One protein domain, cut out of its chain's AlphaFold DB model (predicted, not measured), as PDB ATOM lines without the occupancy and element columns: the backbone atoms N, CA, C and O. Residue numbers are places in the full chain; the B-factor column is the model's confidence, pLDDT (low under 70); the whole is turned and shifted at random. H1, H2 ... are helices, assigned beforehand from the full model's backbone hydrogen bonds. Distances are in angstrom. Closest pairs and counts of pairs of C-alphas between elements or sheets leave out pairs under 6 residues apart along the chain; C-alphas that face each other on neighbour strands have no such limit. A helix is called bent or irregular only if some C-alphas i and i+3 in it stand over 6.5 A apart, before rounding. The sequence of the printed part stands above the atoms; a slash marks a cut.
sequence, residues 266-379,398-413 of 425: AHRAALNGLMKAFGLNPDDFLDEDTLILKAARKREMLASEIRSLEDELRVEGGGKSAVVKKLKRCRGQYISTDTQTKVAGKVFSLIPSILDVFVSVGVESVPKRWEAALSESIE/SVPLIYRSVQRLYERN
ATOM      1  N   ALA A 266      83.451 115.552 116.444       91.38
ATOM      2  CA  ALA A 266      83.598 114.358 117.274       91.38
ATOM      3  C   ALA A 266      83.230 113.061 116.533       91.38
ATOM      4  O   ALA A 266      83.914 112.052 116.704       91.38
ATOM      5  N   HIS A 267      82.211 113.093 115.665       94.38
ATOM      6  CA  HIS A 267      81.834 111.956 114.818       94.38
ATOM      7  C   HIS A 267      82.992 111.571 113.901       94.38
ATOM      8  O   HIS A 267      83.407 110.413 113.867       94.38
ATOM      9  N   ARG A 268      83.600 112.557 113.233       92.94
ATOM     10  CA  ARG A 268      84.772 112.345 112.371       92.94
ATOM     11  C   ARG A 268      85.973 111.809 113.148       92.94
ATOM     12  O   ARG A 268      86.660 110.906 112.673       92.94
ATOM     13  N   ALA A 269      86.222 112.313 114.356       92.69
ATOM     14  CA  ALA A 269      87.276 111.790 115.223       92.69
ATOM     15  C   ALA A 269      87.029 110.321 115.616       92.69
ATOM     16  O   ALA A 269      87.954 109.508 115.551       92.69
ATOM     17  N   ALA A 270      85.788 109.968 115.961       95.50
ATOM     18  CA  ALA A 270      85.395 108.600 116.290       95.50
ATOM     19  C   ALA A 270      85.527 107.649 115.086       95.50
ATOM     20  O   ALA A 270      86.127 106.581 115.221       95.50
ATOM     21  N   LEU A 271      85.069 108.060 113.896       96.69
ATOM     22  CA  LEU A 271      85.241 107.294 112.654       96.69
ATOM     23  C   LEU A 271      86.722 107.064 112.342       96.69
ATOM     24  O   LEU A 271      87.133 105.931 112.104       96.69
ATOM     25  N   ASN A 272      87.558 108.100 112.449       95.62
ATOM     26  CA  ASN A 272      89.009 107.974 112.283       95.62
ATOM     27  C   ASN A 272      89.637 107.006 113.302       95.62
ATOM     28  O   ASN A 272      90.586 106.287 112.977       95.62
ATOM     29  N   GLY A 273      89.123 106.980 114.534       96.25
ATOM     30  CA  GLY A 273      89.509 106.017 115.565       96.25
ATOM     31  C   GLY A 273      89.199 104.577 115.158       96.25
ATOM     32  O   GLY A 273      90.082 103.716 115.222       96.25
ATOM     33  N   LEU A 274      87.984 104.328 114.658       98.12
ATOM     34  CA  LEU A 274      87.569 103.027 114.124       98.12
ATOM     35  C   LEU A 274      88.403 102.615 112.909       98.12
ATOM     36  O   LEU A 274      88.934 101.505 112.883       98.12
ATOM     37  N   MET A 275      88.595 103.520 111.946       98.00
ATOM     38  CA  MET A 275      89.414 103.277 110.755       98.00
ATOM     39  C   MET A 275      90.832 102.853 111.123       98.00
ATOM     40  O   MET A 275      91.331 101.856 110.607       98.00
ATOM     41  N   LYS A 276      91.469 103.542 112.077       97.06
ATOM     42  CA  LYS A 276      92.813 103.181 112.557       97.06
ATOM     43  C   LYS A 276      92.835 101.851 113.310       97.06
ATOM     44  O   LYS A 276      93.780 101.080 113.147       97.06
ATOM     45  N   ALA A 277      91.829 101.585 114.144       97.19
ATOM     46  CA  ALA A 277      91.769 100.369 114.952       97.19
ATOM     47  C   ALA A 277      91.559  99.112 114.094       97.19
ATOM     48  O   ALA A 277      92.206  98.084 114.321       97.19
ATOM     49  N   PHE A 278      90.689  99.211 113.090       97.75
ATOM     50  CA  PHE A 278      90.255  98.076 112.283       97.75
ATOM     51  C   PHE A 278      90.905  98.001 110.894       97.75
ATOM     52  O   PHE A 278      90.909  96.932 110.288       97.75
ATOM     53  N   GLY A 279      91.533  99.081 110.424       96.38
ATOM     54  CA  GLY A 279      92.033  99.191 109.051       96.38
ATOM     55  C   GLY A 279      90.899  99.366 108.039       96.38
ATOM     56  O   GLY A 279      90.913  98.707 107.003       96.38
ATOM     57  N   LEU A 280      89.902 100.186 108.383       97.44
ATOM     58  CA  LEU A 280      88.716 100.445 107.558       97.44
ATOM     59  C   LEU A 280      88.922 101.667 106.663       97.44
ATOM     60  O   LEU A 280      89.699 102.566 106.996       97.44
ATOM     61  N   ASN A 281      88.151 101.715 105.583       96.75
ATOM     62  CA  ASN A 281      88.002 102.867 104.700       96.75
ATOM     63  C   ASN A 281      86.629 103.538 104.910       96.75
ATOM     64  O   ASN A 281      85.746 102.912 105.495       96.75
ATOM     65  N   PRO A 282      86.412 104.778 104.430       95.50
ATOM     66  CA  PRO A 282      85.123 105.466 104.574       95.50
ATOM     67  C   PRO A 282      83.927 104.666 104.035       95.50
ATOM     68  O   PRO A 282      82.893 104.595 104.694       95.50
ATOM     69  N   ASP A 283      84.096 103.983 102.901       96.94
ATOM     70  CA  ASP A 283      83.029 103.190 102.272       96.94
ATOM     71  C   ASP A 283      82.581 101.999 103.131       96.94
ATOM     72  O   ASP A 283      81.454 101.528 103.001       96.94
ATOM     73  N   ASP A 284      83.428 101.536 104.056       97.62
ATOM     74  CA  ASP A 284      83.084 100.423 104.943       97.62
ATOM     75  C   ASP A 284      81.959 100.788 105.913       97.62
ATOM     76  O   ASP A 284      81.293  99.898 106.418       97.62
ATOM     77  N   PHE A 285      81.722 102.076 106.174       97.56
ATOM     78  CA  PHE A 285      80.627 102.522 107.038       97.56
ATOM     79  C   PHE A 285      79.277 102.597 106.316       97.56
ATOM     80  O   PHE A 285      78.258 102.819 106.970       97.56
ATOM     81  N   LEU A 286      79.257 102.418 104.994       97.06
ATOM     82  CA  LEU A 286      78.034 102.466 104.189       97.06
ATOM     83  C   LEU A 286      77.305 101.118 104.140       97.06
ATOM     84  O   LEU A 286      76.148 101.077 103.730       97.06
ATOM     85  N   ASP A 287      77.966 100.043 104.577       96.56
ATOM     86  CA  ASP A 287      77.422  98.688 104.613       96.56
ATOM     87  C   ASP A 287      77.713  98.017 105.964       96.56
ATOM     88  O   ASP A 287      78.863  97.722 106.308       96.56
ATOM     89  N   GLU A 288      76.654  97.780 106.740       96.69
ATOM     90  CA  GLU A 288      76.746  97.271 108.113       96.69
ATOM     91  C   GLU A 288      77.461  95.913 108.170       96.69
ATOM     92  O   GLU A 288      78.331  95.688 109.019       96.69
ATOM     93  N   ASP A 289      77.135  95.012 107.241       95.88
ATOM     94  CA  ASP A 289      77.680  93.656 107.209       95.88
ATOM     95  C   ASP A 289      79.170  93.650 106.857       95.88
ATOM     96  O   ASP A 289      79.964  92.969 107.519       95.88
ATOM     97  N   THR A 290      79.584  94.454 105.873       96.38
ATOM     98  CA  THR A 290      80.997  94.634 105.516       96.38
ATOM     99  C   THR A 290      81.796  95.202 106.685       96.38
ATOM    100  O   THR A 290      82.886  94.689 106.979       96.38
ATOM    101  N   LEU A 291      81.263  96.210 107.387       98.12
ATOM    102  CA  LEU A 291      81.901  96.791 108.569       98.12
ATOM    103  C   LEU A 291      82.163  95.729 109.640       98.12
ATOM    104  O   LEU A 291      83.295  95.579 110.119       98.12
ATOM    105  N   ILE A 292      81.126  94.971 110.002       98.25
ATOM    106  CA  ILE A 292      81.196  93.950 111.054       98.25
ATOM    107  C   ILE A 292      82.150  92.829 110.650       98.25
ATOM    108  O   ILE A 292      82.991  92.419 111.455       98.25
ATOM    109  N   LEU A 293      82.077  92.359 109.403       98.06
ATOM    110  CA  LEU A 293      82.946  91.301 108.892       98.06
ATOM    111  C   LEU A 293      84.423  91.711 108.952       98.06
ATOM    112  O   LEU A 293      85.271  90.933 109.404       98.06
ATOM    113  N   LYS A 294      84.750  92.938 108.530       98.25
ATOM    114  CA  LYS A 294      86.121  93.466 108.597       98.25
ATOM    115  C   LYS A 294      86.595  93.633 110.038       98.25
ATOM    116  O   LYS A 294      87.727  93.247 110.351       98.25
ATOM    117  N   ALA A 295      85.735  94.135 110.924       98.25
ATOM    118  CA  ALA A 295      86.043  94.267 112.344       98.25
ATOM    119  C   ALA A 295      86.325  92.902 113.001       98.25
ATOM    120  O   ALA A 295      87.352  92.736 113.671       98.25
ATOM    121  N   ALA A 296      85.475  91.904 112.739       98.25
ATOM    122  CA  ALA A 296      85.641  90.531 113.211       98.25
ATOM    123  C   ALA A 296      86.939  89.907 112.687       98.25
ATOM    124  O   ALA A 296      87.744  89.394 113.467       98.25
ATOM    125  N   ARG A 297      87.209  90.029 111.380       98.19
ATOM    126  CA  ARG A 297      88.440  89.523 110.757       98.19
ATOM    127  C   ARG A 297      89.687  90.129 111.392       98.19
ATOM    128  O   ARG A 297      90.648  89.410 111.666       98.19
ATOM    129  N   LYS A 298      89.689  91.440 111.649       98.06
ATOM    130  CA  LYS A 298      90.818  92.106 112.306       98.06
ATOM    131  C   LYS A 298      91.053  91.563 113.715       98.06
ATOM    132  O   LYS A 298      92.207  91.337 114.089       98.06
ATOM    133  N   ARG A 299      89.988  91.362 114.494       98.06
ATOM    134  CA  ARG A 299      90.089  90.792 115.843       98.06
ATOM    135  C   ARG A 299      90.569  89.354 115.818       98.06
ATOM    136  O   ARG A 299      91.446  89.025 116.606       98.06
ATOM    137  N   GLU A 300      90.100  88.542 114.878       98.38
ATOM    138  CA  GLU A 300      90.563  87.161 114.719       98.38
ATOM    139  C   GLU A 300      92.056  87.088 114.370       98.38
ATOM    140  O   GLU A 300      92.796  86.278 114.934       98.38
ATOM    141  N   MET A 301      92.533  87.983 113.498       98.19
ATOM    142  CA  MET A 301      93.961  88.103 113.190       98.19
ATOM    143  C   MET A 301      94.785  88.442 114.439       98.19
ATOM    144  O   MET A 301      95.787  87.782 114.714       98.19
ATOM    145  N   LEU A 302      94.355  89.445 115.212       98.00
ATOM    146  CA  LEU A 302      95.023  89.831 116.458       98.00
ATOM    147  C   LEU A 302      94.971  88.706 117.502       98.00
ATOM    148  O   LEU A 302      95.965  88.456 118.176       98.00
ATOM    149  N   ALA A 303      93.838  88.013 117.626       98.06
ATOM    150  CA  ALA A 303      93.650  86.898 118.548       98.06
ATOM    151  C   ALA A 303      94.561  85.717 118.210       98.06
ATOM    152  O   ALA A 303      95.204  85.154 119.094       98.06
ATOM    153  N   SER A 304      94.670  85.381 116.926       98.19
ATOM    154  CA  SER A 304      95.566  84.330 116.443       98.19
ATOM    155  C   SER A 304      97.036  84.674 116.694       98.19
ATOM    156  O   SER A 304      97.791  83.821 117.160       98.19
ATOM    157  N   GLU A 305      97.435  85.931 116.478       97.62
ATOM    158  CA  GLU A 305      98.788  86.398 116.806       97.62
ATOM    159  C   GLU A 305      99.060  86.362 118.320       97.62
ATOM    160  O   GLU A 305     100.134  85.936 118.741       97.62
ATOM    161  N   ILE A 306      98.086  86.745 119.151       97.62
ATOM    162  CA  ILE A 306      98.185  86.666 120.616       97.62
ATOM    163  C   ILE A 306      98.378  85.217 121.074       97.62
ATOM    164  O   ILE A 306      99.324  84.954 121.815       97.62
ATOM    165  N   ARG A 307      97.544  84.280 120.599       97.44
ATOM    166  CA  ARG A 307      97.654  82.847 120.929       97.44
ATOM    167  C   ARG A 307      99.018  82.281 120.528       97.44
ATOM    168  O   ARG A 307      99.685  81.658 121.346       97.44
ATOM    169  N   SER A 308      99.487  82.592 119.315       96.19
ATOM    170  CA  SER A 308     100.807  82.158 118.839       96.19
ATOM    171  C   SER A 308     101.955  82.679 119.712       96.19
ATOM    172  O   SER A 308     102.886  81.930 119.997       96.19
ATOM    173  N   LEU A 309     101.906  83.945 120.139       94.94
ATOM    174  CA  LEU A 309     102.936  84.539 121.001       94.94
ATOM    175  C   LEU A 309     102.889  83.986 122.434       94.94
ATOM    176  O   LEU A 309     103.920  83.910 123.101       94.94
ATOM    177  N   GLU A 310     101.707  83.615 122.928       93.56
ATOM    178  CA  GLU A 310     101.549  82.951 124.227       93.56
ATOM    179  C   GLU A 310     102.141  81.542 124.220       93.56
ATOM    180  O   GLU A 310     102.835  81.171 125.169       93.56
ATOM    181  N   ASP A 311     101.923  80.783 123.147       92.50
ATOM    182  CA  ASP A 311     102.493  79.445 122.996       92.50
ATOM    183  C   ASP A 311     104.023  79.489 122.834       92.50
ATOM    184  O   ASP A 311     104.722  78.706 123.479       92.50
ATOM    185  N   GLU A 312     104.571  80.460 122.091       90.75
ATOM    186  CA  GLU A 312     106.025  80.688 121.995       90.75
ATOM    187  C   GLU A 312     106.654  80.937 123.382       90.75
ATOM    188  O   GLU A 312     107.678  80.344 123.730       90.75
ATOM    189  N   LEU A 313     106.004  81.745 124.229       89.31
ATOM    190  CA  LEU A 313     106.475  82.011 125.594       89.31
ATOM    191  C   LEU A 313     106.411  80.784 126.514       89.31
ATOM    192  O   LEU A 313     107.241  80.675 127.424       89.31
ATOM    193  N   ARG A 314     105.442  79.884 126.302       86.44
ATOM    194  CA  ARG A 314     105.305  78.629 127.061       86.44
ATOM    195  C   ARG A 314     106.408  77.633 126.712       86.44
ATOM    196  O   ARG A 314     106.940  76.998 127.617       86.44
ATOM    197  N   VAL A 315     106.752  77.510 125.429       84.00
ATOM    198  CA  VAL A 315     107.766  76.555 124.942       84.00
ATOM    199  C   VAL A 315     109.187  77.001 125.295       84.00
ATOM    200  O   VAL A 315     110.009  76.175 125.680       84.00
ATOM    201  N   GLU A 316     109.489  78.299 125.213       72.12
ATOM    202  CA  GLU A 316     110.862  78.810 125.368       72.12
ATOM    203  C   GLU A 316     111.257  79.216 126.804       72.12
ATOM    204  O   GLU A 316     112.317  79.807 127.010       72.12
ATOM    205  N   GLY A 317     110.437  78.915 127.817       60.22
ATOM    206  CA  GLY A 317     110.815  79.120 129.223       60.22
ATOM    207  C   GLY A 317     110.929  80.588 129.660       60.22
ATOM    208  O   GLY A 317     111.811  80.925 130.443       60.22
ATOM    209  N   GLY A 318     110.035  81.464 129.179       61.62
ATOM    210  CA  GLY A 318     109.790  82.786 129.774       61.62
ATOM    211  C   GLY A 318     111.002  83.728 129.850       61.62
ATOM    212  O   GLY A 318     111.366  84.158 130.938       61.62
ATOM    213  N   GLY A 319     111.617  84.089 128.714       58.50
ATOM    214  CA  GLY A 319     112.828  84.936 128.744       58.50
ATOM    215  C   GLY A 319     113.040  85.954 127.618       58.50
ATOM    216  O   GLY A 319     113.827  86.886 127.791       58.50
ATOM    217  N   LYS A 320     112.358  85.868 126.466       69.00
ATOM    218  CA  LYS A 320     112.601  86.823 125.368       69.00
ATOM    219  C   LYS A 320     111.806  88.117 125.565       69.00
ATOM    220  O   LYS A 320     110.632  88.211 125.209       69.00
ATOM    221  N   SER A 321     112.486  89.154 126.063       79.94
ATOM    222  CA  SER A 321     111.961  90.527 126.219       79.94
ATOM    223  C   SER A 321     111.196  91.034 124.976       79.94
ATOM    224  O   SER A 321     110.159  91.692 125.094       79.94
ATOM    225  N   ALA A 322     111.645  90.658 123.773       86.62
ATOM    226  CA  ALA A 322     111.005  91.023 122.509       86.62
ATOM    227  C   ALA A 322     109.603  90.407 122.315       86.62
ATOM    228  O   ALA A 322     108.676  91.126 121.932       86.62
ATOM    229  N   VAL A 323     109.421  89.116 122.622       89.12
ATOM    230  CA  VAL A 323     108.138  88.398 122.466       89.12
ATOM    231  C   VAL A 323     107.109  88.946 123.454       89.12
ATOM    232  O   VAL A 323     105.994  89.292 123.066       89.12
ATOM    233  N   VAL A 324     107.515  89.174 124.709       90.06
ATOM    234  CA  VAL A 324     106.666  89.810 125.734       90.06
ATOM    235  C   VAL A 324     106.223  91.210 125.299       90.06
ATOM    236  O   VAL A 324     105.053  91.572 125.450       90.06
ATOM    237  N   LYS A 325     107.135  92.014 124.733       92.75
ATOM    238  CA  LYS A 325     106.811  93.355 124.222       92.75
ATOM    239  C   LYS A 325     105.810  93.288 123.065       92.75
ATOM    240  O   LYS A 325     104.871  94.087 123.029       92.75
ATOM    241  N   LYS A 326     105.979  92.333 122.146       94.62
ATOM    242  CA  LYS A 326     105.072  92.127 121.010       94.62
ATOM    243  C   LYS A 326     103.686  91.657 121.463       94.62
ATOM    244  O   LYS A 326     102.692  92.231 121.021       94.62
ATOM    245  N   LEU A 327     103.614  90.715 122.404       94.56
ATOM    246  CA  LEU A 327     102.359  90.241 122.995       94.56
ATOM    247  C   LEU A 327     101.592  91.383 123.672       94.56
ATOM    248  O   LEU A 327     100.406  91.578 123.409       94.56
ATOM    249  N   LYS A 328     102.279  92.192 124.494       95.31
ATOM    250  CA  LYS A 328     101.680  93.379 125.128       95.31
ATOM    251  C   LYS A 328     101.125  94.358 124.095       95.31
ATOM    252  O   LYS A 328     100.020  94.862 124.275       95.31
ATOM    253  N   ARG A 329     101.857  94.602 123.001       96.19
ATOM    254  CA  ARG A 329     101.394  95.459 121.901       96.19
ATOM    255  C   ARG A 329     100.141  94.893 121.228       96.19
ATOM    256  O   ARG A 329      99.189  95.645 121.056       96.19
ATOM    257  N   CYS A 330     100.123  93.607 120.873       96.25
ATOM    258  CA  CYS A 330      98.977  92.987 120.194       96.25
ATOM    259  C   CYS A 330      97.734  92.980 121.090       96.25
ATOM    260  O   CYS A 330      96.666  93.399 120.655       96.25
ATOM    261  N   ARG A 331      97.885  92.621 122.374       96.56
ATOM    262  CA  ARG A 331      96.803  92.728 123.368       96.56
ATOM    263  C   ARG A 331      96.315  94.170 123.531       96.56
ATOM    264  O   ARG A 331      95.114  94.405 123.580       96.56
ATOM    265  N   GLY A 332      97.230  95.139 123.568       97.00
ATOM    266  CA  GLY A 332      96.883  96.561 123.620       97.00
ATOM    267  C   GLY A 332      96.085  97.018 122.396       97.00
ATOM    268  O   GLY A 332      95.078  97.703 122.548       97.00
ATOM    269  N   GLN A 333      96.481  96.595 121.192       97.00
ATOM    270  CA  GLN A 333      95.733  96.859 119.959       97.00
ATOM    271  C   GLN A 333      94.348  96.207 119.989       97.00
ATOM    272  O   GLN A 333      93.368  96.866 119.659       97.00
ATOM    273  N   TYR A 334      94.252  94.961 120.453       97.94
ATOM    274  CA  TYR A 334      92.985  94.248 120.604       97.94
ATOM    275  C   TYR A 334      92.013  94.998 121.526       97.94
ATOM    276  O   TYR A 334      90.902  95.330 121.116       97.94
ATOM    277  N   ILE A 335      92.460  95.367 122.730       96.69
ATOM    278  CA  ILE A 335      91.669  96.148 123.699       96.69
ATOM    279  C   ILE A 335      91.328  97.540 123.146       96.69
ATOM    280  O   ILE A 335      90.241  98.071 123.388       96.69
ATOM    281  N   SER A 336      92.234  98.141 122.373       96.31
ATOM    282  CA  SER A 336      91.980  99.425 121.719       96.31
ATOM    283  C   SER A 336      90.797  99.342 120.753       96.31
ATOM    284  O   SER A 336      89.991 100.270 120.743       96.31
ATOM    285  N   THR A 337      90.616  98.231 120.025       97.81
ATOM    286  CA  THR A 337      89.447  98.061 119.142       97.81
ATOM    287  C   THR A 337      88.118  98.123 119.903       97.81
ATOM    288  O   THR A 337      87.175  98.750 119.432       97.81
ATOM    289  N   ASP A 338      88.036  97.523 121.096       97.19
ATOM    290  CA  ASP A 338      86.862  97.603 121.981       97.19
ATOM    291  C   ASP A 338      86.627  99.032 122.462       97.19
ATOM    292  O   ASP A 338      85.520  99.558 122.381       97.19
ATOM    293  N   THR A 339      87.704  99.690 122.892       96.19
ATOM    294  CA  THR A 339      87.643 101.071 123.378       96.19
ATOM    295  C   THR A 339      87.126 102.012 122.292       96.19
ATOM    296  O   THR A 339      86.211 102.785 122.553       96.19
ATOM    297  N   GLN A 340      87.659 101.930 121.067       97.44
ATOM    298  CA  GLN A 340      87.215 102.781 119.956       97.44
ATOM    299  C   GLN A 340      85.768 102.484 119.547       97.44
ATOM    300  O   GLN A 340      85.014 103.416 119.289       97.44
ATOM    301  N   THR A 341      85.358 101.212 119.564       97.94
ATOM    302  CA  THR A 341      83.971 100.808 119.281       97.94
ATOM    303  C   THR A 341      82.994 101.400 120.294       97.94
ATOM    304  O   THR A 341      81.994 101.996 119.906       97.94
ATOM    305  N   LYS A 342      83.311 101.317 121.592       96.94
ATOM    306  CA  LYS A 342      82.480 101.886 122.666       96.94
ATOM    307  C   LYS A 342      82.409 103.409 122.612       96.94
ATOM    308  O   LYS A 342      81.334 103.975 122.772       96.94
ATOM    309  N   VAL A 343      83.541 104.075 122.370       96.25
ATOM    310  CA  VAL A 343      83.583 105.538 122.209       96.25
ATOM    311  C   VAL A 343      82.714 105.964 121.026       96.25
ATOM    312  O   VAL A 343      81.858 106.829 121.186       96.25
ATOM    313  N   ALA A 344      82.880 105.331 119.862       97.50
ATOM    314  CA  ALA A 344      82.096 105.655 118.675       97.50
ATOM    315  C   ALA A 344      80.599 105.388 118.881       97.50
ATOM    316  O   ALA A 344      79.792 106.267 118.599       97.50
ATOM    317  N   GLY A 345      80.227 104.239 119.452       97.25
ATOM    318  CA  GLY A 345      78.833 103.926 119.776       97.25
ATOM    319  C   GLY A 345      78.174 104.998 120.645       97.25
ATOM    320  O   GLY A 345      77.075 105.449 120.338       97.25
ATOM    321  N   LYS A 346      78.872 105.493 121.674       96.25
ATOM    322  CA  LYS A 346      78.354 106.552 122.558       96.25
ATOM    323  C   LYS A 346      78.276 107.925 121.893       96.25
ATOM    324  O   LYS A 346      77.303 108.641 122.099       96.25
ATOM    325  N   VAL A 347      79.269 108.287 121.078       95.56
ATOM    326  CA  VAL A 347      79.241 109.534 120.289       95.56
ATOM    327  C   VAL A 347      78.028 109.535 119.354       95.56
ATOM    328  O   VAL A 347      77.233 110.468 119.369       95.56
ATOM    329  N   PHE A 348      77.841 108.450 118.600       96.31
ATOM    330  CA  PHE A 348      76.769 108.313 117.614       96.31
ATOM    331  C   PHE A 348      75.393 108.000 118.223       96.31
ATOM    332  O   PHE A 348      74.410 107.951 117.486       96.31
ATOM    333  N   SER A 349      75.270 107.778 119.535       93.94
ATOM    334  CA  SER A 349      73.976 107.594 120.218       93.94
ATOM    335  C   SER A 349      73.497 108.855 120.937       93.94
ATOM    336  O   SER A 349      72.341 108.919 121.354       93.94
ATOM    337  N   LEU A 350      74.346 109.882 121.042       91.62
ATOM    338  CA  LEU A 350      73.981 111.129 121.697       91.62
ATOM    339  C   LEU A 350      72.895 111.874 120.903       91.62
ATOM    340  O   LEU A 350      72.928 111.950 119.670       91.62
ATOM    341  N   ILE A 351      71.936 112.449 121.633       87.38
ATOM    342  CA  ILE A 351      71.004 113.440 121.091       87.38
ATOM    343  C   ILE A 351      71.765 114.766 120.994       87.38
ATOM    344  O   ILE A 351      72.270 115.234 122.020       87.38
ATOM    345  N   PRO A 352      71.866 115.379 119.805       82.94
ATOM    346  CA  PRO A 352      72.645 116.594 119.646       82.94
ATOM    347  C   PRO A 352      72.086 117.770 120.442       82.94
ATOM    348  O   PRO A 352      70.874 117.986 120.534       82.94
ATOM    349  N   SER A 353      73.002 118.577 120.974       87.12
ATOM    350  CA  SER A 353      72.685 119.937 121.396       87.12
ATOM    351  C   SER A 353      72.524 120.819 120.161       87.12
ATOM    352  O   SER A 353      73.279 120.684 119.199       87.12
ATOM    353  N   ILE A 354      71.605 121.784 120.220       88.25
ATOM    354  CA  ILE A 354      71.443 122.780 119.157       88.25
ATOM    355  C   ILE A 354      72.736 123.561 118.889       88.25
ATOM    356  O   ILE A 354      73.010 123.931 117.755       88.25
ATOM    357  N   LEU A 355      73.580 123.741 119.914       89.62
ATOM    358  CA  LEU A 355      74.888 124.368 119.753       89.62
ATOM    359  C   LEU A 355      75.814 123.539 118.856       89.62
ATOM    360  O   LEU A 355      76.509 124.104 118.021       89.62
ATOM    361  N   ASP A 356      75.825 122.216 119.018       90.75
ATOM    362  CA  ASP A 356      76.681 121.345 118.206       90.75
ATOM    363  C   ASP A 356      76.201 121.279 116.754       90.75
ATOM    364  O   ASP A 356      77.010 121.321 115.828       90.75
ATOM    365  N   VAL A 357      74.879 121.288 116.550       92.62
ATOM    366  CA  VAL A 357      74.279 121.452 115.220       92.62
ATOM    367  C   VAL A 357      74.740 122.781 114.619       92.62
ATOM    368  O   VAL A 357      75.335 122.790 113.548       92.62
ATOM    369  N   PHE A 358      74.584 123.902 115.324       94.12
ATOM    370  CA  PHE A 358      74.987 125.218 114.815       94.12
ATOM    371  C   PHE A 358      76.467 125.309 114.456       94.12
ATOM    372  O   PHE A 358      76.797 125.877 113.417       94.12
ATOM    373  N   VAL A 359      77.349 124.736 115.272       92.75
ATOM    374  CA  VAL A 359      78.785 124.697 114.972       92.75
ATOM    375  C   VAL A 359      79.058 123.804 113.759       92.75
ATOM    376  O   VAL A 359      79.782 124.212 112.854       92.75
ATOM    377  N   SER A 360      78.457 122.615 113.711       92.25
ATOM    378  CA  SER A 360      78.743 121.609 112.682       92.25
ATOM    379  C   SER A 360      78.128 121.918 111.315       92.25
ATOM    380  O   SER A 360      78.705 121.537 110.302       92.25
ATOM    381  N   VAL A 361      76.953 122.555 111.271       92.44
ATOM    382  CA  VAL A 361      76.168 122.732 110.031       92.44
ATOM    383  C   VAL A 361      75.863 124.194 109.697       92.44
ATOM    384  O   VAL A 361      75.390 124.482 108.598       92.44
ATOM    385  N   GLY A 362      76.108 125.117 110.629       93.94
ATOM    386  CA  GLY A 362      75.781 126.536 110.497       93.94
ATOM    387  C   GLY A 362      74.343 126.868 110.910       93.94
ATOM    388  O   GLY A 362      73.399 126.156 110.578       93.94
ATOM    389  N   VAL A 363      74.160 127.985 111.621       94.25
ATOM    390  CA  VAL A 363      72.852 128.415 112.164       94.25
ATOM    391  C   VAL A 363      71.811 128.631 111.060       94.25
ATOM    392  O   VAL A 363      70.652 128.254 111.216       94.25
ATOM    393  N   GLU A 364      72.218 129.215 109.934       92.88
ATOM    394  CA  GLU A 364      71.322 129.599 108.832       92.88
ATOM    395  C   GLU A 364      70.823 128.409 107.999       92.88
ATOM    396  O   GLU A 364      69.812 128.515 107.302       92.88
ATOM    397  N   SER A 365      71.517 127.266 108.044       91.56
ATOM    398  CA  SER A 365      71.140 126.088 107.255       91.56
ATOM    399  C   SER A 365      70.025 125.272 107.915       91.56
ATOM    400  O   SER A 365      69.291 124.563 107.222       91.56
ATOM    401  N   VAL A 366      69.870 125.396 109.237       94.19
ATOM    402  CA  VAL A 366      68.960 124.574 110.045       94.19
ATOM    403  C   VAL A 366      67.492 124.695 109.617       94.19
ATOM    404  O   VAL A 366      66.895 123.651 109.346       94.19
ATOM    405  N   PRO A 367      66.901 125.899 109.454       93.44
ATOM    406  CA  PRO A 367      65.483 126.019 109.108       93.44
ATOM    407  C   PRO A 367      65.132 125.337 107.791       93.44
ATOM    408  O   PRO A 367      64.122 124.649 107.713       93.44
ATOM    409  N   LYS A 368      66.002 125.448 106.779       91.44
ATOM    410  CA  LYS A 368      65.785 124.823 105.465       91.44
ATOM    411  C   LYS A 368      65.738 123.299 105.561       91.44
ATOM    412  O   LYS A 368      64.977 122.658 104.845       91.44
ATOM    413  N   ARG A 369      66.554 122.707 106.440       91.88
ATOM    414  CA  ARG A 369      66.568 121.254 106.670       91.88
ATOM    415  C   ARG A 369      65.328 120.793 107.426       91.88
ATOM    416  O   ARG A 369      64.777 119.751 107.086       91.88
ATOM    417  N   TRP A 370      64.863 121.577 108.397       90.81
ATOM    418  CA  TRP A 370      63.596 121.307 109.080       90.81
ATOM    419  C   TRP A 370      62.403 121.436 108.137       90.81
ATOM    420  O   TRP A 370      61.551 120.556 108.119       90.81
ATOM    421  N   GLU A 371      62.361 122.486 107.319       90.25
ATOM    422  CA  GLU A 371      61.298 122.707 106.336       90.25
ATOM    423  C   GLU A 371      61.233 121.572 105.309       90.25
ATOM    424  O   GLU A 371      60.146 121.065 105.036       90.25
ATOM    425  N   ALA A 372      62.380 121.115 104.793       88.56
ATOM    426  CA  ALA A 372      62.438 119.962 103.897       88.56
ATOM    427  C   ALA A 372      61.897 118.689 104.571       88.56
ATOM    428  O   ALA A 372      61.034 118.013 104.009       88.56
ATOM    429  N   ALA A 373      62.321 118.406 105.810       86.56
ATOM    430  CA  ALA A 373      61.826 117.255 106.565       86.56
ATOM    431  C   ALA A 373      60.302 117.314 106.785       86.56
ATOM    432  O   ALA A 373      59.618 116.300 106.660       86.56
ATOM    433  N   LEU A 374      59.753 118.500 107.057       85.00
ATOM    434  CA  LEU A 374      58.312 118.692 107.228       85.00
ATOM    435  C   LEU A 374      57.537 118.658 105.899       85.00
ATOM    436  O   LEU A 374      56.381 118.255 105.883       85.00
ATOM    437  N   SER A 375      58.139 119.061 104.782       82.38
ATOM    438  CA  SER A 375      57.429 119.181 103.498       82.38
ATOM    439  C   SER A 375      57.344 117.867 102.718       82.38
ATOM    440  O   SER A 375      56.420 117.683 101.928       82.38
ATOM    441  N   GLU A 376      58.297 116.951 102.906       67.38
ATOM    442  CA  GLU A 376      58.458 115.788 102.021       67.38
ATOM    443  C   GLU A 376      57.550 114.592 102.344       67.38
ATOM    444  O   GLU A 376      57.329 113.763 101.466       67.38
ATOM    445  N   SER A 377      56.997 114.507 103.557       55.28
ATOM    446  CA  SER A 377      55.957 113.545 103.961       55.28
ATOM    447  C   SER A 377      55.792 113.631 105.478       55.28
ATOM    448  O   SER A 377      56.585 113.033 106.213       55.28
ATOM    449  N   ILE A 378      54.790 114.357 105.977       62.91
ATOM    450  CA  ILE A 378      54.485 114.287 107.408       62.91
ATOM    451  C   ILE A 378      53.725 112.983 107.651       62.91
ATOM    452  O   ILE A 378      52.502 112.925 107.541       62.91
ATOM    453  N   GLU A 379      54.457 111.915 107.956       62.06
ATOM    454  CA  GLU A 379      53.860 110.759 108.615       62.06
ATOM    455  C   GLU A 379      53.523 111.181 110.039       62.06
ATOM    456  O   GLU A 379      54.367 111.154 110.934       62.06
ATOM    457  N   SER A 398      74.149 109.266 102.982       95.69
ATOM    458  CA  SER A 398      75.100 108.359 103.624       95.69
ATOM    459  C   SER A 398      75.170 108.555 105.138       95.69
ATOM    460  O   SER A 398      75.489 107.614 105.867       95.69
ATOM    461  N   VAL A 399      74.829 109.743 105.651       96.06
ATOM    462  CA  VAL A 399      74.986 110.045 107.081       96.06
ATOM    463  C   VAL A 399      74.142 109.111 107.962       96.06
ATOM    464  O   VAL A 399      74.711 108.502 108.873       96.06
ATOM    465  N   PRO A 400      72.834 108.898 107.711       95.88
ATOM    466  CA  PRO A 400      72.048 107.950 108.500       95.88
ATOM    467  C   PRO A 400      72.568 106.509 108.409       95.88
ATOM    468  O   PRO A 400      72.526 105.784 109.404       95.88
ATOM    469  N   LEU A 401      73.094 106.096 107.245       96.56
ATOM    470  CA  LEU A 401      73.714 104.776 107.064       96.56
ATOM    471  C   LEU A 401      74.935 104.613 107.973       96.56
ATOM    472  O   LEU A 401      75.023 103.630 108.703       96.56
ATOM    473  N   ILE A 402      75.818 105.613 108.019       98.12
ATOM    474  CA  ILE A 402      76.997 105.612 108.896       98.12
ATOM    475  C   ILE A 402      76.586 105.489 110.368       98.12
ATOM    476  O   ILE A 402      77.181 104.706 111.111       98.12
ATOM    477  N   TYR A 403      75.558 106.230 110.798       97.62
ATOM    478  CA  TYR A 403      75.039 106.125 112.165       97.62
ATOM    479  C   TYR A 403      74.578 104.704 112.488       97.62
ATOM    480  O   TYR A 403      74.968 104.168 113.528       97.62
ATOM    481  N   ARG A 404      73.783 104.090 111.602       97.31
ATOM    482  CA  ARG A 404      73.306 102.712 111.785       97.31
ATOM    483  C   ARG A 404      74.463 101.720 111.844       97.31
ATOM    484  O   ARG A 404      74.551 100.972 112.813       97.31
ATOM    485  N   SER A 405      75.408 101.793 110.910       98.19
ATOM    486  CA  SER A 405      76.597 100.931 110.880       98.19
ATOM    487  C   SER A 405      77.430 101.021 112.159       98.19
ATOM    488  O   SER A 405      77.822  99.996 112.723       98.19
ATOM    489  N   VAL A 406      77.682 102.232 112.670       98.25
ATOM    490  CA  VAL A 406      78.442 102.416 113.918       98.25
ATOM    491  C   VAL A 406      77.678 101.872 115.126       98.25
ATOM    492  O   VAL A 406      78.285 101.195 115.961       98.25
ATOM    493  N   GLN A 407      76.367 102.122 115.223       97.56
ATOM    494  CA  GLN A 407      75.546 101.554 116.301       97.56
ATOM    495  C   GLN A 407      75.519 100.031 116.239       97.56
ATOM    496  O   GLN A 407      75.737  99.369 117.251       97.56
ATOM    497  N   ARG A 408      75.374  99.462 115.042       97.88
ATOM    498  CA  ARG A 408      75.365  98.016 114.842       97.88
ATOM    499  C   ARG A 408      76.686  97.369 115.250       97.88
ATOM    500  O   ARG A 408      76.689  96.337 115.923       97.88
ATOM    501  N   LEU A 409      77.815  97.986 114.895       98.06
ATOM    502  CA  LEU A 409      79.134  97.539 115.345       98.06
ATOM    503  C   LEU A 409      79.261  97.607 116.876       98.06
ATOM    504  O   LEU A 409      79.847  96.708 117.479       98.06
ATOM    505  N   TYR A 410      78.714  98.647 117.507       97.38
ATOM    506  CA  TYR A 410      78.708  98.804 118.961       97.38
ATOM    507  C   TYR A 410      77.857  97.741 119.672       97.38
ATOM    508  O   TYR A 410      78.343  97.112 120.612       97.38
ATOM    509  N   GLU A 411      76.649  97.463 119.180       96.56
ATOM    510  CA  GLU A 411      75.767  96.402 119.691       96.56
ATOM    511  C   GLU A 411      76.425  95.020 119.594       96.56
ATOM    512  O   GLU A 411      76.457  94.257 120.562       96.56
ATOM    513  N   ARG A 412      77.017  94.715 118.433       96.31
ATOM    514  CA  ARG A 412      77.636  93.412 118.143       96.31
ATOM    515  C   ARG A 412      79.083  93.304 118.608       96.31
ATOM    516  O   ARG A 412      79.736  92.285 118.387       96.31
ATOM    517  N   ASN A 413      79.594  94.323 119.291       95.25
ATOM    518  CA  ASN A 413      80.990  94.422 119.695       95.25
ATOM    519  C   ASN A 413      81.471  93.196 120.495       95.25
ATOM    520  O   ASN A 413      82.614  92.772 120.340       95.25
TER     521      ASN A 413
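Overview. This is residues 266 to 379 and 398 to 413 of the 425 residues of an uncharacterized protein of Methanosarcinales archaeon (UniProt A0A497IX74). A long helical hairpin, H3 and H4, has the shorter helices H1, H2 and H7 packed round its open end, away from its turn, and a tail of two helices, H5 and H6, continues beyond that end. Residues 367 to 379, of which 367 to 375 belong to H6, stick out free, and the H3 to H4 turn lies at the opposite end of the rod. The printed part has 130 residues with seven named helices, H1 to H7 in order along the chain, and no named strand; the class is all helix. It is loose, with a radius of gyration of the C-alphas of 20.3 A, and spans 71 by 27 by 20 A.

Arrangement. H4, residues 321 to 349, is the longest helix and forms a hairpin with H3, residues 288 to 315: they touch at a shallow tilt of 23 degrees, opposite ways, closest at the C-alphas of Ile 306 and Leu 327, 6.0 A apart. H1, residues 266 to 278, touches H4, closest at the C-alphas of Ala 270 and Ala 344, 5.0 A apart, at a shallow tilt of 34.5 degrees, only just short of steep. H1 only just touches H3, with 3 pairs of C-alphas within 8 A and with residue 278 alone. H7, residues 398 to 413, touches H4 at a steep tilt of 53 degrees, the closest C-alphas being those of Gly 345 and Tyr 410, 5.2 A apart. H7 touches residues 288 to 292 of H3, closest at the C-alphas of Glu 288 and Ser 405, 4.6 A apart. H2, residues 282 to 286, touches H7, closest at the C-alphas of Phe 285 and Ile 402, 5.1 A apart. H5, residues 354 to 361, and H6, residues 363 to 375, are close but not clearly touching, about perpendicular at 85 degrees. Every O i to N i+4 pair is within hydrogen-bond range in H1, H3, H5 and H7, against 24 of 25 in H4, 7 of 9 in H6 and 0 of 1 in H2, where 2 of 2 O i to N i+3 pairs are.

Along the chain. H4 is 42.1 A long from first to last C-alpha, H3 40.9 A, H7 22.1 A, H6 20.0 A and H1 18.3 A. C-alpha 266 is at (83.598, 114.358, 117.274), C-alpha 321 at (111.961, 90.527, 126.219) and C-alpha 413 at (80.990, 94.422, 119.695). H6 is irregular, but only just: C-alphas 364 and 367 are 6.9 A apart.

Size, cuts and confidence. The two C-alphas farthest apart, those of Gly 317 and Ser 375, are 71.5 A apart. Residues 380 to 397 are not printed, and C-alphas 379 and 398 are 22.0 A apart across this cut. The links printed whole, from H1 through H6, are tight. The mean pLDDT of the printed part is 92.5, with residues 317 to 320 and 376 to 379 under 70.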